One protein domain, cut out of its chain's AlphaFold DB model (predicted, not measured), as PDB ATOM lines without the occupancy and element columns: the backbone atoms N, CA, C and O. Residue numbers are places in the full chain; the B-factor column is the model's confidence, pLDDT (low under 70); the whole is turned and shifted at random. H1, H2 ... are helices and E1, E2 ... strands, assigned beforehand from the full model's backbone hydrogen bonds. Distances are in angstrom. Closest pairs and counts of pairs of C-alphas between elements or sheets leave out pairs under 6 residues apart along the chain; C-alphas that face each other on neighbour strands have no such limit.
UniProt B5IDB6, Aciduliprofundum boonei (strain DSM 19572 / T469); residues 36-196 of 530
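What this domain is: This is residues 36 to 196 of the 530 residues of a protein of Aciduliprofundum boonei (strain DSM 19572 / T469) (UniProt B5IDB6). One twisted antiparallel sheet folds over on itself where E5 and E8 bend, so that E2, E6 and the parts of E5 and E8 beside them lie partly face to face with the rest. E1, E3 and E4 run on as a long ribbon toward H1 and H2 at one end, H3 sits at the other end, and residues 74 to 91 make a long loop at the side. The 161 printed residues hold E1 H1 H2 E2 E3 E4 E5 E6 E7 E8 H3, in that order; the class is mixed, helices and strands. The sheet is branched, with three or more neighbours at E5 and at E8. The whole is only just compact, close to loose, with a radius of gyration of the C-alphas of 18.0 A, and spans 60 by 39 by 23 A.

How they stand to each other: Start at E1, residues 36 to 45: E4, residues 122 to 132, lies on one side, with N 41 and O 126 at 2.9 A, and E5, residues 140 to 156, on the other, with N 40 and O 152 at 3.0 A. Next come H1, residues 47 to 53, and H2, residues 63 to 73, which touch at C-alphas 53 and 65, 5.9 A apart, about perpendicular at 71 degrees, only just past steep. H2 only grazes the sheet, with residues 69 to 73; every O i to N i+4 pair in it is within hydrogen-bond range, against 1 of 3 in H1, where 3 of 4 O i to N i+3 pairs are. E2, residues 92 to 94, pairs with E5 at N 93 and O 143, 2.7 A. E3, residues 101 to 111, forms a hairpin with E4, with N 107 and O 127 at 2.9 A. E5 bends by 156 degrees at residue 151, as E8, residues 177 to 191, does at 181; N 144 and O 186 are 2.8 A apart. On the other side of E8 from E5 lie E6, residues 162 to 166, with N 164 and O 189 at 2.8 A, and E7, residues 169 to 174, in a hairpin with E8, with N 172 and O 179 at 2.8 A. H3, residues 193 to 196, is not on the sheet and is too short for an O i to N i+4 pair.

Where its parts are: Find C-alpha 36 at (104.424, 142.238, 140.005); E1 runs 28.7 A from there. E3 measures 28.2 A and bends by 66 degrees at residue 104; E4 measures 31.9 A. H2 covers 15.2 A. The folded E5 and E8 measure 14.5 A and 13.3 A between their ends. H3 ends at (106.560, 139.180, 120.489).

The domain as a whole: Look for the farthest C-alphas at Ser 58 and Tyr 194, 60.3 A apart. The printed part has no cut, and the link from H2 to E2 is long, with 18 residues. The mean pLDDT of the printed part is 70.7; 69 residues are under 70, among them 73 to 91 and 93 to 115.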
ATOM      1  N   SER A  36     104.360 142.120 138.552       68.25
ATOM      2  CA  SER A  36     104.424 142.238 140.005       68.25
ATOM      3  C   SER A  36     105.489 141.294 140.543       68.25
ATOM      4  O   SER A  36     105.391 140.071 140.390       68.25
ATOM      5  N   GLY A  37     106.507 141.867 141.168       70.06
ATOM      6  CA  GLY A  37     107.555 141.137 141.859       70.06
ATOM      7  C   GLY A  37     107.428 141.279 143.369       70.06
ATOM      8  O   GLY A  37     106.960 142.299 143.876       70.06
ATOM      9  N   HIS A  38     107.875 140.247 144.075       74.44
ATOM     10  CA  HIS A  38     108.042 140.255 145.520       74.44
ATOM     11  C   HIS A  38     109.493 139.882 145.829       74.44
ATOM     12  O   HIS A  38     109.904 138.726 145.666       74.44
ATOM     13  N   ILE A  39     110.264 140.854 146.308       72.06
ATOM     14  CA  ILE A  39     111.622 140.620 146.800       72.06
ATOM     15  C   ILE A  39     111.547 140.383 148.302       72.06
ATOM     16  O   ILE A  39     110.979 141.193 149.030       72.06
ATOM     17  N   PHE A  40     112.125 139.270 148.755       71.38
ATOM     18  CA  PHE A  40     112.373 139.000 150.165       71.38
ATOM     19  C   PHE A  40     113.882 138.931 150.395       71.38
ATOM     20  O   PHE A  40     114.546 137.954 150.039       71.38
ATOM     21  N   ILE A  41     114.429 139.980 150.991       70.50
ATOM     22  CA  ILE A  41     115.833 140.027 151.382       70.50
ATOM     23  C   ILE A  41     115.917 139.619 152.838       70.50
ATOM     24  O   ILE A  41     115.187 140.160 153.665       70.50
ATOM     25  N   LYS A  42     116.820 138.693 153.147       70.31
ATOM     26  CA  LYS A  42     117.169 138.346 154.520       70.31
ATOM     27  C   LYS A  42     118.668 138.529 154.673       70.31
ATOM     28  O   LYS A  42     119.426 137.623 154.347       70.31
ATOM     29  N   GLN A  43     119.071 139.679 155.198       71.06
ATOM     30  CA  GLN A  43     120.463 139.914 155.537       71.06
ATOM     31  C   GLN A  43     120.758 139.252 156.878       71.06
ATOM     32  O   GLN A  43     120.091 139.527 157.879       71.06
ATOM     33  N   ILE A  44     121.727 138.340 156.893       71.50
ATOM     34  CA  ILE A  44     122.225 137.727 158.121       71.50
ATOM     35  C   ILE A  44     123.481 138.492 158.518       71.50
ATOM     36  O   ILE A  44     124.480 138.459 157.805       71.50
ATOM     37  N   PHE A  45     123.439 139.155 159.667       72.94
ATOM     38  CA  PHE A  45     124.626 139.756 160.255       72.94
ATOM     39  C   PHE A  45     125.380 138.666 161.010       72.94
ATOM     40  O   PHE A  45     124.956 138.222 162.087       72.94
ATOM     41  N   SER A  46     126.467 138.192 160.403       75.50
ATOM     42  CA  SER A  46     127.343 137.210 161.029       75.50
ATOM     43  C   SER A  46     128.032 137.823 162.259       75.50
ATOM     44  O   SER A  46     128.246 139.037 162.308       75.50
ATOM     45  N   PRO A  47     128.417 137.007 163.255       79.31
ATOM     46  CA  PRO A  47     129.199 137.497 164.386       79.31
ATOM     47  C   PRO A  47     130.515 138.163 163.968       79.31
ATOM     48  O   PRO A  47     130.973 139.078 164.636       79.31
ATOM     49  N   GLN A  48     131.119 137.728 162.857       79.56
ATOM     50  CA  GLN A  48     132.348 138.321 162.318       79.56
ATOM     51  C   GLN A  48     132.108 139.749 161.824       79.56
ATOM     52  O   GLN A  48     132.818 140.650 162.251       79.56
ATOM     53  N   LEU A  49     131.058 139.961 161.025       79.81
ATOM     54  CA  LEU A  49     130.696 141.286 160.526       79.81
ATOM     55  C   LEU A  49     130.371 142.237 161.682       79.81
ATOM     56  O   LEU A  49     130.848 143.359 161.713       79.81
ATOM     57  N   LYS A  50     129.610 141.784 162.684       79.19
ATOM     58  CA  LYS A  50     129.246 142.636 163.828       79.19
ATOM     59  C   LYS A  50     130.450 143.053 164.677       79.19
ATOM     60  O   LYS A  50     130.433 144.152 165.214       79.19
ATOM     61  N   LYS A  51     131.502 142.228 164.752       83.75
ATOM     62  CA  LYS A  51     132.752 142.574 165.457       83.75
ATOM     63  C   LYS A  51     133.520 143.715 164.798       83.75
ATOM     64  O   LYS A  51     134.249 144.406 165.492       83.75
ATOM     65  N   GLU A  52     133.364 143.929 163.492       84.19
ATOM     66  CA  GLU A  52     134.016 145.045 162.789       84.19
ATOM     67  C   GLU A  52     133.414 146.407 163.168       84.19
ATOM     68  O   GLU A  52     134.076 147.439 163.040       84.19
ATOM     69  N   TYR A  53     132.168 146.406 163.649       82.69
ATOM     70  CA  TYR A  53     131.417 147.607 164.014       82.69
ATOM     71  C   TYR A  53     131.385 147.881 165.525       82.69
ATOM     72  O   TYR A  53     131.053 149.001 165.892       82.69
ATOM     73  N   ASP A  54     131.765 146.904 166.357       84.50
ATOM     74  CA  ASP A  54     131.935 147.002 167.819       84.50
ATOM     75  C   ASP A  54     133.279 147.680 168.142       84.50
ATOM     76  O   ASP A  54     134.310 147.021 168.343       84.50
ATOM     77  N   LYS A  55     133.297 149.017 168.090       83.00
ATOM     78  CA  LYS A  55     134.528 149.808 168.243       83.00
ATOM     79  C   LYS A  55     134.952 149.953 169.692       83.00
ATOM     80  O   LYS A  55     136.136 150.174 169.948       83.00
ATOM     81  N   ASP A  56     133.998 149.890 170.611       80.44
ATOM     82  CA  ASP A  56     134.252 149.970 172.045       80.44
ATOM     83  C   ASP A  56     134.618 148.608 172.664       80.44
ATOM     84  O   ASP A  56     135.054 148.556 173.815       80.44
ATOM     85  N   HIS A  57     134.520 147.525 171.880       82.12
ATOM     86  CA  HIS A  57     134.796 146.145 172.285       82.12
ATOM     87  C   HIS A  57     133.945 145.696 173.479       82.12
ATOM     88  O   HIS A  57     134.340 144.808 174.243       82.12
ATOM     89  N   SER A  58     132.768 146.298 173.645       82.50
ATOM     90  CA  SER A  58     131.833 145.986 174.726       82.50
ATOM     91  C   SER A  58     131.136 144.636 174.524       82.50
ATOM     92  O   SER A  58     130.535 144.096 175.459       82.50
ATOM     93  N   GLY A  59     131.215 144.065 173.316       81.19
ATOM     94  CA  GLY A  59     130.490 142.859 172.923       81.19
ATOM     95  C   GLY A  59     129.038 143.127 172.518       81.19
ATOM     96  O   GLY A  59     128.307 142.174 172.203       81.19
ATOM     97  N   TYR A  60     128.626 144.398 172.490       83.88
ATOM     98  CA  TYR A  60     127.317 144.855 172.049       83.88
ATOM     99  C   TYR A  60     127.458 146.058 171.117       83.88
ATOM    100  O   TYR A  60     128.216 146.965 171.402       83.88
ATOM    101  N   LEU A  61     126.670 146.107 170.044       79.25
ATOM    102  CA  LEU A  61     126.590 147.313 169.222       79.25
ATOM    103  C   LEU A  61     125.676 148.330 169.899       79.25
ATOM    104  O   LEU A  61     124.510 148.022 170.206       79.25
ATOM    105  N   ASP A  62     126.195 149.540 170.090       79.81
ATOM    106  CA  ASP A  62     125.389 150.683 170.499       79.81
ATOM    107  C   ASP A  62     124.463 151.156 169.353       79.81
ATOM    108  O   ASP A  62     124.480 150.639 168.231       79.81
ATOM    109  N   PHE A  63     123.590 152.132 169.620       74.31
ATOM    110  CA  PHE A  63     122.648 152.623 168.606       74.31
ATOM    111  C   PHE A  63     123.343 153.277 167.398       74.31
ATOM    112  O   PHE A  63     122.850 153.171 166.276       74.31
ATOM    113  N   SER A  64     124.487 153.930 167.606       76.75
ATOM    114  CA  SER A  64     125.252 154.621 166.564       76.75
ATOM    115  C   SER A  64     126.004 153.630 165.672       76.75
ATOM    116  O   SER A  64     125.939 153.709 164.445       76.75
ATOM    117  N   GLU A  65     126.665 152.647 166.277       80.88
ATOM    118  CA  GLU A  65     127.354 151.541 165.619       80.88
ATOM    119  C   GLU A  65     126.378 150.653 164.857       80.88
ATOM    120  O   GLU A  65     126.647 150.269 163.718       80.88
ATOM    121  N   PHE A  66     125.201 150.396 165.433       74.38
ATOM    122  CA  PHE A  66     124.122 149.707 164.741       74.38
ATOM    123  C   PHE A  66     123.612 150.491 163.529       74.38
ATOM    124  O   PHE A  66     123.466 149.916 162.449       74.38
ATOM    125  N   LEU A  67     123.351 151.797 163.674       70.31
ATOM    126  CA  LEU A  67     122.934 152.636 162.548       70.31
ATOM    127  C   LEU A  67     123.991 152.654 161.448       70.31
ATOM    128  O   LEU A  67     123.649 152.574 160.273       70.31
ATOM    129  N   LYS A  68     125.272 152.685 161.819       76.44
ATOM    130  CA  LYS A  68     126.377 152.629 160.869       76.44
ATOM    131  C   LYS A  68     126.466 151.275 160.159       76.44
ATOM    132  O   LYS A  68     126.635 151.236 158.941       76.44
ATOM    133  N   LEU A  69     126.292 150.177 160.895       74.56
ATOM    134  CA  LEU A  69     126.211 148.828 160.338       74.56
ATOM    135  C   LEU A  69     125.040 148.704 159.358       74.56
ATOM    136  O   LEU A  69     125.199 148.090 158.303       74.56
ATOM    137  N   LEU A  70     123.889 149.311 159.661       69.06
ATOM    138  CA  LEU A  70     122.770 149.383 158.726       69.06
ATOM    139  C   LEU A  70     123.102 150.256 157.507       69.06
ATOM    140  O   LEU A  70     122.917 149.797 156.388       69.06
ATOM    141  N   ASP A  71     123.605 151.475 157.678       67.94
ATOM    142  CA  ASP A  71     123.844 152.414 156.570       67.94
ATOM    143  C   ASP A  71     124.889 151.928 155.556       67.94
ATOM    144  O   ASP A  71     124.799 152.250 154.366       67.94
ATOM    145  N   GLU A  72     125.881 151.164 156.018       70.12
ATOM    146  CA  GLU A  72     126.950 150.626 155.176       70.12
ATOM    147  C   GLU A  72     126.578 149.288 154.518       70.12
ATOM    148  O   GLU A  72     127.045 149.019 153.412       70.12
ATOM    149  N   ASN A  73     125.697 148.489 155.137       63.97
ATOM    150  CA  ASN A  73     125.373 147.132 154.667       63.97
ATOM    151  C   ASN A  73     123.922 146.952 154.182       63.97
ATOM    152  O   ASN A  73     123.544 145.863 153.746       63.97
ATOM    153  N   MET A  74     123.089 147.994 154.240       62.72
ATOM    154  CA  MET A  74     121.710 147.975 153.745       62.72
ATOM    155  C   MET A  74     121.543 148.784 152.459       62.72
ATOM    156  O   MET A  74     122.255 149.743 152.168       62.72
ATOM    157  N   MET A  75     120.522 148.424 151.678       55.75
ATOM    158  CA  MET A  75     120.129 149.192 150.497       55.75
ATOM    159  C   MET A  75     119.692 150.614 150.884       55.75
ATOM    160  O   MET A  75     118.694 150.784 151.587       55.75
ATOM    161  N   LYS A  76     120.377 151.641 150.363       51.53
ATOM    162  CA  LYS A  76     119.936 153.043 150.469       51.53
ATOM    163  C   LYS A  76     118.645 153.256 149.670       51.53
ATOM    164  O   LYS A  76     118.616 153.043 148.457       51.53
ATOM    165  N   LEU A  77     117.576 153.679 150.346       48.69
ATOM    166  CA  LEU A  77     116.271 153.975 149.746       48.69
ATOM    167  C   LEU A  77     116.082 155.501 149.672       48.69
ATOM    168  O   LEU A  77     116.059 156.164 150.704       48.69
ATOM    169  N   ASN A  78     115.925 156.060 148.467       42.38
ATOM    170  CA  ASN A  78     115.669 157.495 148.269       42.38
ATOM    171  C   ASN A  78     114.171 157.756 148.049       42.38
ATOM    172  O   ASN A  78     113.594 157.263 147.085       42.38
ATOM    173  N   PHE A  79     113.539 158.557 148.905       41.41
ATOM    174  CA  PHE A  79     112.092 158.815 148.873       41.41
ATOM    175  C   PHE A  79     111.726 160.058 148.039       41.41
ATOM    176  O   PHE A  79     112.487 161.025 148.004       41.41
ATOM    177  N   THR A  80     110.546 160.069 147.398       43.59
ATOM    178  CA  THR A  80     109.997 161.252 146.696       43.59
ATOM    179  C   THR A  80     108.819 161.898 147.449       43.59
ATOM    180  O   THR A  80     108.059 161.165 148.081       43.59
ATOM    181  N   PRO A  81     108.569 163.221 147.322       36.25
ATOM    182  CA  PRO A  81     107.610 163.954 148.170       36.25
ATOM    183  C   PRO A  81     106.106 163.731 147.893       36.25
ATOM    184  O   PRO A  81     105.276 164.258 148.624       36.25
ATOM    185  N   ALA A  82     105.717 163.015 146.832       35.56
ATOM    186  CA  ALA A  82     104.385 163.154 146.216       35.56
ATOM    187  C   ALA A  82     103.335 162.072 146.571       35.56
ATOM    188  O   ALA A  82     102.421 161.833 145.785       35.56
ATOM    189  N   GLY A  83     103.439 161.396 147.718       37.19
ATOM    190  CA  GLY A  83     102.365 160.526 148.248       37.19
ATOM    191  C   GLY A  83     102.083 159.209 147.501       37.19
ATOM    192  O   GLY A  83     101.402 158.349 148.045       37.19
ATOM    193  N   ASN A  84     102.654 159.000 146.312       39.94
ATOM    194  CA  ASN A  84     102.772 157.697 145.655       39.94
ATOM    195  C   ASN A  84     104.241 157.247 145.705       39.94
ATOM    196  O   ASN A  84     105.142 158.009 145.347       39.94
ATOM    197  N   TYR A  85     104.487 156.019 146.166       45.91
ATOM    198  CA  TYR A  85     105.830 155.503 146.439       45.91
ATOM    199  C   TYR A  85     106.531 155.037 145.153       45.91
ATOM    200  O   TYR A  85     106.444 153.869 144.768       45.91
ATOM    201  N   PHE A  86     107.253 155.936 144.484       45.97
ATOM    202  CA  PHE A  86     108.115 155.575 143.359       45.97
ATOM    203  C   PHE A  86     109.582 155.566 143.798       45.97
ATOM    204  O   PHE A  86     110.103 156.585 144.243       45.97
ATOM    205  N   LEU A  87     110.253 154.417 143.665       50.38
ATOM    206  CA  LEU A  87     111.693 154.283 143.913       50.38
ATOM    207  C   LEU A  87     112.444 154.137 142.594       50.38
ATOM    208  O   LEU A  87     112.119 153.276 141.777       50.38
ATOM    209  N   ILE A  88     113.511 154.915 142.424       49.19
ATOM    210  CA  ILE A  88     114.535 154.611 141.424       49.19
ATOM    211  C   ILE A  88     115.551 153.685 142.093       49.19
ATOM    212  O   ILE A  88     116.466 154.130 142.789       49.19
ATOM    213  N   PHE A  89     115.377 152.378 141.901       57.06
ATOM    214  CA  PHE A  89     116.387 151.397 142.282       57.06
ATOM    215  C   PHE A  89     117.568 151.508 141.312       57.06
ATOM    216  O   PHE A  89     117.512 150.982 140.206       57.06
ATOM    217  N   HIS A  90     118.649 152.169 141.726       58.03
ATOM    218  CA  HIS A  90     119.872 152.299 140.916       58.03
ATOM    219  C   HIS A  90     120.501 150.941 140.571       58.03
ATOM    220  O   HIS A  90     121.170 150.797 139.554       58.03
ATOM    221  N   ASN A  91     120.234 149.943 141.410       67.88
ATOM    222  CA  ASN A  91     120.744 148.589 141.278       67.88
ATOM    223  C   ASN A  91     119.799 147.646 140.522       67.88
ATOM    224  O   ASN A  91     120.162 146.496 140.283       67.88
ATOM    225  N   LEU A  92     118.588 148.092 140.179       70.31
ATOM    226  CA  LEU A  92     117.610 147.302 139.441       70.31
ATOM    227  C   LEU A  92     117.548 147.835 138.022       70.31
ATOM    228  O   LEU A  92     117.093 148.945 137.774       70.31
ATOM    229  N   THR A  93     117.970 147.003 137.086       66.69
ATOM    230  CA  THR A  93     117.973 147.298 135.665       66.69
ATOM    231  C   THR A  93     117.126 146.280 134.917       66.69
ATOM    232  O   THR A  93     117.095 145.107 135.260       66.69
ATOM    233  N   ILE A  94     116.437 146.711 133.874       67.38
ATOM    234  CA  ILE A  94     115.802 145.855 132.883       67.38
ATOM    235  C   ILE A  94     116.391 146.249 131.538       67.38
ATOM    236  O   ILE A  94     116.325 147.416 131.157       67.38
ATOM    237  N   ASP A  95     117.032 145.302 130.861       64.38
ATOM    238  CA  ASP A  95     117.789 145.540 129.626       64.38
ATOM    239  C   ASP A  95     118.838 146.651 129.793       64.38
ATOM    240  O   ASP A  95     119.041 147.486 128.908       64.38
ATOM    241  N   GLY A  96     119.460 146.700 130.979       55.75
ATOM    242  CA  GLY A  96     120.431 147.729 131.359       55.75
ATOM    243  C   GLY A  96     119.823 149.084 131.753       55.75
ATOM    244  O   GLY A  96     120.546 150.075 131.769       55.75
ATOM    245  N   ARG A  97     118.514 149.161 132.048       55.06
ATOM    246  CA  ARG A  97     117.781 150.421 132.319       55.06
ATOM    247  C   ARG A  97     117.083 150.398 133.673       55.06
ATOM    248  O   ARG A  97     116.391 149.430 133.946       55.06
ATOM    249  N   ASN A  98     117.140 151.466 134.465       57.25
ATOM    250  CA  ASN A  98     116.359 151.541 135.708       57.25
ATOM    251  C   ASN A  98     114.864 151.669 135.375       57.25
ATOM    252  O   ASN A  98     114.457 152.694 134.818       57.25
ATOM    253  N   PRO A  99     114.021 150.659 135.651       59.34
ATOM    254  CA  PRO A  99     112.611 150.762 135.349       59.34
ATOM    255  C   PRO A  99     111.928 151.667 136.365       59.34
ATOM    256  O   PRO A  99     112.405 151.891 137.478       59.34
ATOM    257  N   ILE A 100     110.757 152.156 135.980       54.72
ATOM    258  CA  ILE A 100     109.879 152.815 136.932       54.72
ATOM    259  C   ILE A 100     109.276 151.726 137.806       54.72
ATOM    260  O   ILE A 100     108.636 150.808 137.289       54.72
ATOM    261  N   VAL A 101     109.482 151.859 139.113       59.94
ATOM    262  CA  VAL A 101     108.995 150.920 140.110       59.94
ATOM    263  C   VAL A 101     107.948 151.593 140.988       59.94
ATOM    264  O   VAL A 101     108.254 152.580 141.655       59.94
ATOM    265  N   ASN A 102     106.732 151.047 141.012       59.88
ATOM    266  CA  ASN A 102     105.735 151.397 142.022       59.88
ATOM    267  C   ASN A 102     105.861 150.435 143.209       59.88
ATOM    268  O   ASN A 102     105.735 149.219 143.038       59.88
ATOM    269  N   LEU A 103     106.126 150.970 144.399       62.66
ATOM    270  CA  LEU A 103     106.161 150.184 145.625       62.66
ATOM    271  C   LEU A 103     104.760 150.060 146.213       62.66
ATOM    272  O   LEU A 103     104.149 151.050 146.608       62.66
ATOM    273  N   LYS A 104     104.282 148.824 146.352       60.25
ATOM    274  CA  LYS A 104     102.970 148.553 146.961       60.25
ATOM    275  C   LYS A 104     103.027 148.335 148.474       60.25
ATOM    276  O   LYS A 104     101.989 148.325 149.122       60.25
ATOM    277  N   GLY A 105     104.220 148.150 149.037       60.59
ATOM    278  CA  GLY A 105     104.413 147.975 150.473       60.59
ATOM    279  C   GLY A 105     105.840 147.564 150.814       60.59
ATOM    280  O   GLY A 105     106.498 146.892 150.017       60.59
ATOM    281  N   ILE A 106     106.297 147.981 151.995       62.41
ATOM    282  CA  ILE A 106     107.581 147.604 152.589       62.41
ATOM    283  C   ILE A 106     107.273 147.033 153.973       62.41
ATOM    284  O   ILE A 106     106.709 147.736 154.810       62.41
ATOM    285  N   HIS A 107     107.655 145.782 154.222       65.69
ATOM    286  CA  HIS A 107     107.582 145.180 155.553       65.69
ATOM    287  C   HIS A 107     108.989 144.883 156.056       65.69
ATOM    288  O   HIS A 107     109.793 144.278 155.339       65.69
ATOM    289  N   LYS A 108     109.262 145.318 157.287       62.16
ATOM    290  CA  LYS A 108     110.518 145.102 157.999       62.16
ATOM    291  C   LYS A 108     110.302 144.028 159.058       62.16
ATOM    292  O   LYS A 108     109.320 144.090 159.794       62.16
ATOM    293  N   TYR A 109     111.212 143.066 159.119       65.06
ATOM    294  CA  TYR A 109     111.240 142.031 160.144       65.06
ATOM    295  C   TYR A 109     112.586 142.093 160.853       65.06
ATOM    296  O   TYR A 109     113.641 141.946 160.227       65.06
ATOM    297  N   GLU A 110     112.529 142.305 162.159       62.44
ATOM    298  CA  GLU A 110     113.691 142.476 163.020       62.44
ATOM    299  C   GLU A 110     113.705 141.330 164.025       62.44
ATOM    300  O   GLU A 110     112.690 141.035 164.654       62.44
ATOM    301  N   ASN A 111     114.844 140.651 164.151       63.50
ATOM    302  CA  ASN A 111     115.056 139.666 165.205       63.50
ATOM    303  C   ASN A 111     116.350 139.991 165.949       63.50
ATOM    304  O   ASN A 111     117.349 139.270 165.846       63.50
ATOM    305  N   TYR A 112     116.342 141.140 166.621       65.31
ATOM    306  CA  TYR A 112     117.397 141.594 167.515       65.31
ATOM    307  C   TYR A 112     116.795 142.436 168.649       65.31
ATOM    308  O   TYR A 112     115.736 143.042 168.499       65.31
ATOM    309  N   SER A 113     117.478 142.455 169.789       61.84
ATOM    310  CA  SER A 113     117.207 143.332 170.930       61.84
ATOM    311  C   SER A 113     118.300 144.396 171.016       61.84
ATOM    312  O   SER A 113     119.442 144.108 170.664       61.84
ATOM    313  N   PHE A 114     117.974 145.597 171.498       61.47
ATOM    314  CA  PHE A 114     118.980 146.595 171.873       61.47
ATOM    315  C   PHE A 114     119.332 146.470 173.362       61.47
ATOM    316  O   PHE A 114     118.407 146.349 174.169       61.47
ATOM    317  N   PRO A 115     120.620 146.540 173.747       67.69
ATOM    318  CA  PRO A 115     121.813 146.626 172.895       67.69
ATOM    319  C   PRO A 115     122.104 145.300 172.165       67.69
ATOM    320  O   PRO A 115     121.773 144.220 172.661       67.69
ATOM    321  N   MET A 116     122.662 145.372 170.951       77.62
ATOM    322  CA  MET A 116     122.677 144.237 170.020       77.62
ATOM    323  C   MET A 116     123.913 143.347 170.223       77.62
ATOM    324  O   MET A 116     125.021 143.781 169.919       77.62
ATOM    325  N   PRO A 117     123.770 142.084 170.666       81.81
ATOM    326  CA  PRO A 117     124.918 141.234 170.965       81.81
ATOM    327  C   PRO A 117     125.703 140.862 169.704       81.81
ATOM    328  O   PRO A 117     125.150 140.373 168.708       81.81
ATOM    329  N   VAL A 118     127.021 141.024 169.778       81.81
ATOM    330  CA  VAL A 118     127.951 140.800 168.664       81.81
ATOM    331  C   VAL A 118     128.189 139.304 168.409       81.81
ATOM    332  O   VAL A 118     128.357 138.880 167.269       81.81
ATOM    333  N   ASN A 119     128.098 138.467 169.449       81.19
ATOM    334  CA  ASN A 119     128.412 137.030 169.385       81.19
ATOM    335  C   ASN A 119     127.288 136.132 168.839       81.19
ATOM    336  O   ASN A 119     127.500 134.937 168.641       81.19
ATOM    337  N   THR A 120     126.094 136.667 168.599       78.62
ATOM    338  CA  THR A 120     124.960 135.890 168.071       78.62
ATOM    339  C   THR A 120     124.751 136.179 166.593       78.62
ATOM    340  O   THR A 120     125.115 137.243 166.109       78.62
ATOM    341  N   SER A 121     124.142 135.269 165.838       72.25
ATOM    342  CA  SER A 121     123.638 135.615 164.508       72.25
ATOM    343  C   SER A 121     122.301 136.338 164.645       72.25
ATOM    344  O   SER A 121     121.364 135.807 165.239       72.25
ATOM    345  N   SER A 122     122.191 137.512 164.048       70.50
ATOM    346  CA  SER A 122     120.945 138.279 163.959       70.50
ATOM    347  C   SER A 122     120.598 138.473 162.497       70.50
ATOM    348  O   SER A 122     121.494 138.531 161.655       70.50
ATOM    349  N   TYR A 123     119.316 138.601 162.182       68.88
ATOM    350  CA  TYR A 123     118.908 138.883 160.816       68.88
ATOM    351  C   TYR A 123     117.994 140.093 160.752       68.88
ATOM    352  O   TYR A 123     117.204 140.357 161.659       68.88
ATOM    353  N   TYR A 124     118.108 140.786 159.631       66.62
ATOM    354  CA  TYR A 124     117.217 141.849 159.230       66.62
ATOM    355  C   TYR A 124     116.630 141.471 157.882       66.62
ATOM    356  O   TYR A 124     117.362 141.186 156.930       66.62
ATOM    357  N   ALA A 125     115.304 141.401 157.810       65.81
ATOM    358  CA  ALA A 125     114.631 141.084 156.567       65.81
ATOM    359  C   ALA A 125     113.756 142.242 156.095       65.81
ATOM    360  O   ALA A 125     112.941 142.779 156.845       65.81
ATOM    361  N   ILE A 126     113.910 142.589 154.818       67.00
ATOM    362  CA  ILE A 126     113.022 143.509 154.112       67.00
ATOM    363  C   ILE A 126     112.277 142.704 153.062       67.00
ATOM    364  O   ILE A 126     112.882 142.062 152.202       67.00
ATOM    365  N   SER A 127     110.954 142.809 153.089       68.88
ATOM    366  CA  SER A 127     110.128 142.428 151.949       68.88
ATOM    367  C   SER A 127     109.528 143.663 151.299       68.88
ATOM    368  O   SER A 127     109.024 144.542 152.002       68.88
ATOM    369  N   PHE A 128     109.570 143.732 149.972       71.25
ATOM    370  CA  PHE A 128     108.839 144.756 149.239       71.25
ATOM    371  C   PHE A 128     108.232 144.220 147.948       71.25
ATOM    372  O   PHE A 128     108.826 143.418 147.218       71.25
ATOM    373  N   ASN A 129     107.020 144.704 147.684       69.69
ATOM    374  CA  ASN A 129     106.290 144.452 146.453       69.69
ATOM    375  C   ASN A 129     106.548 145.583 145.477       69.69
ATOM    376  O   ASN A 129     106.407 146.756 145.831       69.69
ATOM    377  N   PHE A 130     106.868 145.224 144.243       67.56
ATOM    378  CA  PHE A 130     107.186 146.189 143.212       67.56
ATOM    379  C   PHE A 130     106.479 145.855 141.903       67.56
ATOM    380  O   PHE A 130     106.340 144.682 141.551       67.56
ATOM    381  N   THR A 131     106.037 146.881 141.176       62.81
ATOM    382  CA  THR A 131     105.553 146.723 139.800       62.81
ATOM    383  C   THR A 131     106.376 147.552 138.834       62.81
ATOM    384  O   THR A 131     106.776 148.668 139.158       62.81
ATOM    385  N   PHE A 132     106.672 146.991 137.660       62.53
ATOM    386  CA  PHE A 132     107.456 147.659 136.625       62.53
ATOM    387  C   PHE A 132     106.832 147.512 135.238       62.53
ATOM    388  O   PHE A 132     105.975 146.659 134.993       62.53
ATOM    389  N   TYR A 133     107.292 148.370 134.330       60.56
ATOM    390  CA  TYR A 133     106.792 148.507 132.966       60.56
ATOM    391  C   TYR A 133     107.830 148.032 131.960       60.56
ATOM    392  O   TYR A 133     109.004 148.388 132.075       60.56
ATOM    393  N   LEU A 134     107.384 147.300 130.942       60.69
ATOM    394  CA  LEU A 134     108.226 146.883 129.828       60.69
ATOM    395  C   LEU A 134     107.655 147.345 128.501       60.69
ATOM    396  O   LEU A 134     106.444 147.331 128.268       60.69
ATOM    397  N   ASN A 135     108.573 147.729 127.624       54.62
ATOM    398  CA  ASN A 135     108.291 148.004 126.232       54.62
ATOM    399  C   ASN A 135     108.583 146.722 125.442       54.62
ATOM    400  O   ASN A 135     109.725 146.481 125.050       54.62
ATOM    401  N   GLY A 136     107.569 145.866 125.317       54.59
ATOM    402  CA  GLY A 136     107.729 144.507 124.819       54.59
ATOM    403  C   GLY A 136     107.661 144.373 123.313       54.59
ATOM    404  O   GLY A 136     106.601 144.578 122.728       54.59
ATOM    405  N   THR A 137     108.783 143.958 122.717       55.38
ATOM    406  CA  THR A 137     108.854 143.175 121.464       55.38
ATOM    407  C   THR A 137     110.124 142.305 121.370       55.38
ATOM    408  O   THR A 137     110.402 141.755 120.307       55.38
ATOM    409  N   TYR A 138     110.927 142.200 122.432       64.19
ATOM    410  CA  TYR A 138     112.206 141.477 122.462       64.19
ATOM    411  C   TYR A 138     112.377 140.741 123.795       64.19
ATOM    412  O   TYR A 138     111.581 140.918 124.713       64.19
ATOM    413  N   ASP A 139     113.396 139.888 123.877       75.19
ATOM    414  CA  ASP A 139     113.754 139.201 125.116       75.19
ATOM    415  C   ASP A 139     114.252 140.232 126.136       75.19
ATOM    416  O   ASP A 139     115.168 141.005 125.850       75.19
ATOM    417  N   HIS A 140     113.643 140.231 127.318       74.19
ATOM    418  CA  HIS A 140     113.950 141.156 128.399       74.19
ATOM    419  C   HIS A 140     114.848 140.495 129.433       74.19
ATOM    420  O   HIS A 140     114.652 139.334 129.778       74.19
ATOM    421  N   THR A 141     115.804 141.244 129.969       78.06
ATOM    422  CA  THR A 141     116.703 140.829 131.045       78.06
ATOM    423  C   THR A 141     116.505 141.737 132.252       78.06
ATOM    424  O   THR A 141     117.015 142.854 132.277       78.06
ATOM    425  N   LEU A 142     115.803 141.260 133.277       80.94
ATOM    426  CA  LEU A 142     115.774 141.885 134.599       80.94
ATOM    427  C   LEU A 142     117.067 141.527 135.334       80.94
ATOM    428  O   LEU A 142     117.333 140.350 135.553       80.94
ATOM    429  N   LYS A 143     117.846 142.529 135.730       81.56
ATOM    430  CA  LYS A 143     119.064 142.401 136.527       81.56
ATOM    431  C   LYS A 143     118.975 143.273 137.778       81.56
ATOM    432  O   LYS A 143     118.912 144.493 137.673       81.56
ATOM    433  N   ILE A 144     119.039 142.663 138.953       80.62
ATOM    434  CA  ILE A 144     119.135 143.333 140.252       80.62
ATOM    435  C   ILE A 144     120.515 143.024 140.829       80.62
ATOM    436  O   ILE A 144     120.854 141.854 140.985       80.62
ATOM    437  N   SER A 145     121.320 144.045 141.115       78.62
ATOM    438  CA  SER A 145     122.661 143.899 141.691       78.62
ATOM    439  C   SER A 145     122.629 144.218 143.183       78.62
ATOM    440  O   SER A 145     122.421 145.362 143.571       78.62
ATOM    441  N   LEU A 146     122.817 143.223 144.036       76.38
ATOM    442  CA  LEU A 146     122.720 143.361 145.488       76.38
ATOM    443  C   LEU A 146     124.004 142.811 146.125       76.38
ATOM    444  O   LEU A 146     123.956 141.708 146.657       76.38
ATOM    445  N   PRO A 147     125.150 143.510 146.011       67.44
ATOM    446  CA  PRO A 147     126.426 143.004 146.523       67.44
ATOM    447  C   PRO A 147     126.308 142.633 148.006       67.44
ATOM    448  O   PRO A 147     125.669 143.362 148.760       67.44
ATOM    449  N   ASP A 148     126.871 141.483 148.382       67.25
ATOM    450  CA  ASP A 148     126.913 140.950 149.755       67.25
ATOM    451  C   ASP A 148     125.541 140.670 150.398       67.25
ATOM    452  O   ASP A 148     125.417 140.503 151.614       67.25
ATOM    453  N   VAL A 149     124.495 140.564 149.571       69.38
ATOM    454  CA  VAL A 149     123.130 140.246 149.998       69.38
ATOM    455  C   VAL A 149     122.683 138.917 149.401       69.38
ATOM    456  O   VAL A 149     122.722 138.703 148.187       69.38
ATOM    457  N   SER A 150     122.152 138.048 150.259       75.44
ATOM    458  CA  SER A 150     121.473 136.816 149.854       75.44
ATOM    459  C   SER A 150     120.013 136.820 150.309       75.44
ATOM    460  O   SER A 150     119.612 137.510 151.251       75.44
ATOM    461  N   GLY A 151     119.159 136.085 149.603       78.44
ATOM    462  CA  GLY A 151     117.736 136.079 149.930       78.44
ATOM    463  C   GLY A 151     116.893 135.184 149.041       78.44
ATOM    464  O   GLY A 151     117.400 134.367 148.273       78.44
ATOM    465  N   MET A 152     115.573 135.343 149.155       79.69
ATOM    466  CA  MET A 152     114.611 134.682 148.279       79.69
ATOM    467  C   MET A 152     113.993 135.695 147.329       79.69
ATOM    468  O   MET A 152     113.413 136.704 147.733       79.69
ATOM    469  N   PHE A 153     114.047 135.386 146.046       82.38
ATOM    470  CA  PHE A 153     113.387 136.177 145.029       82.38
ATOM    471  C   PHE A 153     112.152 135.444 144.522       82.38
ATOM    472  O   PHE A 153     112.192 134.231 144.300       82.38
ATOM    473  N   SER A 154     111.057 136.174 144.311       81.88
ATOM    474  CA  SER A 154     109.947 135.659 143.521       81.88
ATOM    475  C   SER A 154     109.342 136.727 142.623       81.88
ATOM    476  O   SER A 154     109.098 137.854 143.049       81.88
ATOM    477  N   ILE A 155     109.041 136.361 141.384       82.06
ATOM    478  CA  ILE A 155     108.327 137.229 140.446       82.06
ATOM    479  C   ILE A 155     107.224 136.439 139.770       82.06
ATOM    480  O   ILE A 155     107.430 135.285 139.399       82.06
ATOM    481  N   ALA A 156     106.056 137.060 139.636       78.06
ATOM    482  CA  ALA A 156     104.969 136.542 138.826       78.06
ATOM    483  C   ALA A 156     104.937 137.311 137.503       78.06
ATOM    484  O   ALA A 156     104.802 138.538 137.497       78.06
ATOM    485  N   LEU A 157     105.070 136.587 136.395       73.25
ATOM    486  CA  LEU A 157     104.857 137.122 135.058       73.25
ATOM    487  C   LEU A 157     103.370 136.990 134.672       73.25
ATOM    488  O   LEU A 157     102.686 136.076 135.152       73.25
ATOM    489  N   PRO A 158     102.850 137.868 133.799       69.00
ATOM    490  CA  PRO A 158     101.542 137.714 133.174       69.00
ATOM    491  C   PRO A 158     101.295 136.318 132.595       69.00
ATOM    492  O   PRO A 158     102.210 135.595 132.188       69.00
ATOM    493  N   LYS A 159     100.013 135.939 132.505       62.50
ATOM    494  CA  LYS A 159      99.608 134.709 131.810       62.50
ATOM    495  C   LYS A 159     100.114 134.752 130.362       62.50
ATOM    496  O   LYS A 159      99.804 135.701 129.649       62.50
ATOM    497  N   ASN A 160     100.796 133.679 129.954       67.81
ATOM    498  CA  ASN A 160     101.402 133.420 128.637       67.81
ATOM    499  C   ASN A 160     102.826 133.947 128.404       67.81
ATOM    500  O   ASN A 160     103.401 133.593 127.379       67.81
ATOM    501  N   ASP A 161     103.419 134.706 129.324       74.31
ATOM    502  CA  ASP A 161     104.833 135.088 129.204       74.31
ATOM    503  C   ASP A 161     105.753 133.923 129.582       74.31
ATOM    504  O   ASP A 161     105.410 133.096 130.434       74.31
ATOM    505  N   THR A 162     106.918 133.849 128.940       76.06
ATOM    506  CA  THR A 162     107.873 132.744 129.096       76.06
ATOM    507  C   THR A 162     109.146 133.202 129.788       76.06
ATOM    508  O   THR A 162     109.741 134.219 129.441       76.06
ATOM    509  N   ILE A 163     109.603 132.417 130.763       80.81
ATOM    510  CA  ILE A 163     110.928 132.580 131.363       80.81
ATOM    511  C   ILE A 163     111.917 131.821 130.490       80.81
ATOM    512  O   ILE A 163     111.739 130.633 130.237       80.81
ATOM    513  N   LEU A 164     112.942 132.520 130.015       82.19
ATOM    514  CA  LEU A 164     113.970 131.966 129.139       82.19
ATOM    515  C   LEU A 164     115.165 131.451 129.944       82.19
ATOM    516  O   LEU A 164     115.706 130.393 129.644       82.19
ATOM    517  N   GLN A 165     115.601 132.215 130.950       85.00
ATOM    518  CA  GLN A 165     116.788 131.903 131.746       85.00
ATOM    519  C   GLN A 165     116.719 132.599 133.110       85.00
ATOM    520  O   GLN A 165     116.214 133.715 133.207       85.00
ATOM    521  N   SER A 166     117.291 131.999 134.154       88.19
ATOM    522  CA  SER A 166     117.507 132.664 135.445       88.19
ATOM    523  C   SER A 166     118.821 132.239 136.092       88.19
ATOM    524  O   SER A 166     119.242 131.102 135.906       88.19
ATOM    525  N   ASN A 167     119.430 133.117 136.891       89.81
ATOM    526  CA  ASN A 167     120.603 132.801 137.720       89.81
ATOM    527  C   ASN A 167     120.246 132.358 139.158       89.81
ATOM    528  O   ASN A 167     121.127 132.287 140.010       89.81
ATOM    529  N   LEU A 168     118.962 132.132 139.449       86.00
ATOM    530  CA  LEU A 168     118.494 131.765 140.784       86.00
ATOM    531  C   LEU A 168     118.903 130.326 141.138       86.00
ATOM    532  O   LEU A 168     118.746 129.412 140.330       86.00
ATOM    533  N   ILE A 169     119.364 130.135 142.371       84.50
ATOM    534  CA  ILE A 169     119.723 128.841 142.961       84.50
ATOM    535  C   ILE A 169     118.441 128.146 143.438       84.50
ATOM    536  O   ILE A 169     117.549 128.804 143.986       84.50
ATOM    537  N   ASP A 170     118.336 126.832 143.224       85.38
ATOM    538  CA  ASP A 170     117.154 126.014 143.553       85.38
ATOM    539  C   ASP A 170     115.846 126.610 143.004       85.38
ATOM    540  O   ASP A 170     114.830 126.715 143.699       85.38
ATOM    541  N   SER A 171     115.890 127.093 141.758       85.06
ATOM    542  CA  SER A 171     114.749 127.778 141.158       85.06
ATOM    543  C   SER A 171     113.606 126.817 140.815       85.06
ATOM    544  O   SER A 171     113.801 125.778 140.186       85.06
ATOM    545  N   ILE A 172     112.390 127.194 141.207       84.00
ATOM    546  CA  ILE A 172     111.144 126.503 140.880       84.00
ATOM    547  C   ILE A 172     110.309 127.451 140.024       84.00
ATOM    548  O   ILE A 172     110.076 128.603 140.404       84.00
ATOM    549  N   THR A 173     109.854 126.959 138.873       81.81
ATOM    550  CA  THR A 173     108.978 127.706 137.966       81.81
ATOM    551  C   THR A 173     107.607 127.041 137.919       81.81
ATOM    552  O   THR A 173     107.451 125.970 137.341       81.81
ATOM    553  N   GLU A 174     106.600 127.682 138.509       78.94
ATOM    554  CA  GLU A 174     105.214 127.202 138.533       78.94
ATOM    555  C   GLU A 174     104.262 128.302 138.062       78.94
ATOM    556  O   GLU A 174     104.278 129.412 138.588       78.94
ATOM    557  N   LYS A 175     103.389 127.998 137.090       69.44
ATOM    558  CA  LYS A 175     102.309 128.900 136.628       69.44
ATOM    559  C   LYS A 175     102.781 130.344 136.348       69.44
ATOM    560  O   LYS A 175     102.154 131.294 136.809       69.44
ATOM    561  N   ASN A 176     103.880 130.508 135.604       72.69
ATOM    562  CA  ASN A 176     104.499 131.804 135.266       72.69
ATOM    563  C   ASN A 176     105.070 132.586 136.461       72.69
ATOM    564  O   ASN A 176     105.388 133.769 136.345       72.69
ATOM    565  N   LYS A 177     105.247 131.925 137.606       80.81
ATOM    566  CA  LYS A 177     105.978 132.446 138.753       80.81
ATOM    567  C   LYS A 177     107.298 131.703 138.877       80.81
ATOM    568  O   LYS A 177     107.304 130.476 138.908       80.81
ATOM    569  N   ILE A 178     108.397 132.441 138.985       84.62
ATOM    570  CA  ILE A 178     109.685 131.867 139.372       84.62
ATOM    571  C   ILE A 178     110.003 132.270 140.798       84.62
ATOM    572  O   ILE A 178     109.809 133.424 141.190       84.62
ATOM    573  N   LYS A 179     110.470 131.299 141.577       87.31
ATOM    574  CA  LYS A 179     110.974 131.500 142.928       87.31
ATOM    575  C   LYS A 179     112.301 130.775 143.070       87.31
ATOM    576  O   LYS A 179     112.426 129.650 142.612       87.31
ATOM    577  N   GLY A 180     113.265 131.399 143.728       86.06
ATOM    578  CA  GLY A 180     114.545 130.768 144.026       86.06
ATOM    579  C   GLY A 180     115.372 131.609 144.984       86.06
ATOM    580  O   GLY A 180     114.977 132.721 145.357       86.06
ATOM    581  N   ARG A 181     116.508 131.063 145.405       85.25
ATOM    582  CA  ARG A 181     117.501 131.796 146.191       85.25
ATOM    583  C   ARG A 181     118.390 132.605 145.256       85.25
ATOM    584  O   ARG A 181     118.645 132.190 144.128       85.25
ATOM    585  N   PHE A 182     118.849 133.761 145.709       85.25
ATOM    586  CA  PHE A 182     119.853 134.542 144.993       85.25
ATOM    587  C   PHE A 182     121.034 134.828 145.909       85.25
ATOM    588  O   PHE A 182     120.868 134.937 147.127       85.25
ATOM    589  N   ASP A 183     122.199 134.967 145.289       82.00
ATOM    590  CA  ASP A 183     123.427 135.397 145.934       82.00
ATOM    591  C   ASP A 183     124.016 136.548 145.121       82.00
ATOM    592  O   ASP A 183     124.304 136.402 143.929       82.00
ATOM    593  N   SER A 184     124.102 137.718 145.748       80.00
ATOM    594  CA  SER A 184     124.693 138.952 145.228       80.00
ATOM    595  C   SER A 184     124.028 139.579 143.985       80.00
ATOM    596  O   SER A 184     124.169 140.775 143.719       80.00
ATOM    597  N   SER A 185     123.276 138.818 143.185       84.06
ATOM    598  CA  SER A 185     122.569 139.317 142.005       84.06
ATOM    599  C   SER A 185     121.388 138.443 141.585       84.06
ATOM    600  O   SER A 185     121.403 137.222 141.725       84.06
ATOM    601  N   ILE A 186     120.374 139.067 140.990       84.25
ATOM    602  CA  ILE A 186     119.215 138.406 140.381       84.25
ATOM    603  C   ILE A 186     119.215 138.759 138.899       84.25
ATOM    604  O   ILE A 186     119.137 139.931 138.558       84.25
ATOM    605  N   ILE A 187     119.286 137.768 138.018       85.81
ATOM    606  CA  ILE A 187     119.227 137.914 136.564       85.81
ATOM    607  C   ILE A 187     118.145 136.977 136.050       85.81
ATOM    608  O   ILE A 187     118.254 135.759 136.192       85.81
ATOM    609  N   ILE A 188     117.110 137.540 135.436       85.44
ATOM    610  CA  ILE A 188     115.997 136.796 134.850       85.44
ATOM    611  C   ILE A 188     115.794 137.287 133.431       85.44
ATOM    612  O   ILE A 188     115.511 138.464 133.208       85.44
ATOM    613  N   LYS A 189     115.919 136.368 132.477       83.94
ATOM    614  CA  LYS A 189     115.536 136.582 131.090       83.94
ATOM    615  C   LYS A 189     114.147 136.033 130.851       83.94
ATOM    616  O   LYS A 189     113.871 134.884 131.194       83.94
ATOM    617  N   PHE A 190     113.291 136.827 130.237       81.12
ATOM    618  CA  PHE A 190     111.917 136.446 129.953       81.12
ATOM    619  C   PHE A 190     111.411 137.143 128.689       81.12
ATOM    620  O   PHE A 190     111.996 138.123 128.228       81.12
ATOM    621  N   ARG A 191     110.339 136.613 128.106       76.19
ATOM    622  CA  ARG A 191     109.754 137.083 126.851       76.19
ATOM    623  C   ARG A 191     108.256 137.297 126.998       76.19
ATOM    624  O   ARG A 191     107.535 136.439 127.506       76.19
ATOM    625  N   GLU A 192     107.803 138.421 126.457       73.75
ATOM    626  CA  GLU A 192     106.387 138.740 126.296       73.75
ATOM    627  C   GLU A 192     105.813 138.043 125.058       73.75
ATOM    628  O   GLU A 192     105.803 138.628 123.975       73.75
ATOM    629  N   GLU A 193     105.343 136.796 125.162       71.00
ATOM    630  CA  GLU A 193     105.006 136.026 123.950       71.00
ATOM    631  C   GLU A 193     103.850 136.611 123.139       71.00
ATOM    632  O   GLU A 193     103.856 136.567 121.905       71.00
ATOM    633  N   TYR A 194     102.863 137.212 123.804       70.94
ATOM    634  CA  TYR A 194     101.777 137.893 123.105       70.94
ATOM    635  C   TYR A 194     102.310 139.042 122.235       70.94
ATOM    636  O   TYR A 194     102.009 139.125 121.042       70.94
ATOM    637  N   TYR A 195     103.143 139.902 122.819       68.19
ATOM    638  CA  TYR A 195     103.681 141.085 122.157       68.19
ATOM    639  C   TYR A 195     104.777 140.748 121.147       68.19
ATOM    640  O   TYR A 195     104.844 141.371 120.088       68.19
ATOM    641  N   TYR A 196     105.576 139.718 121.419       68.81
ATOM    642  CA  TYR A 196     106.560 139.180 120.489       68.81
ATOM    643  C   TYR A 196     105.883 138.681 119.208       68.81
ATOM    644  O   TYR A 196     106.214 139.145 118.116       68.81
TER     645      TYR A 196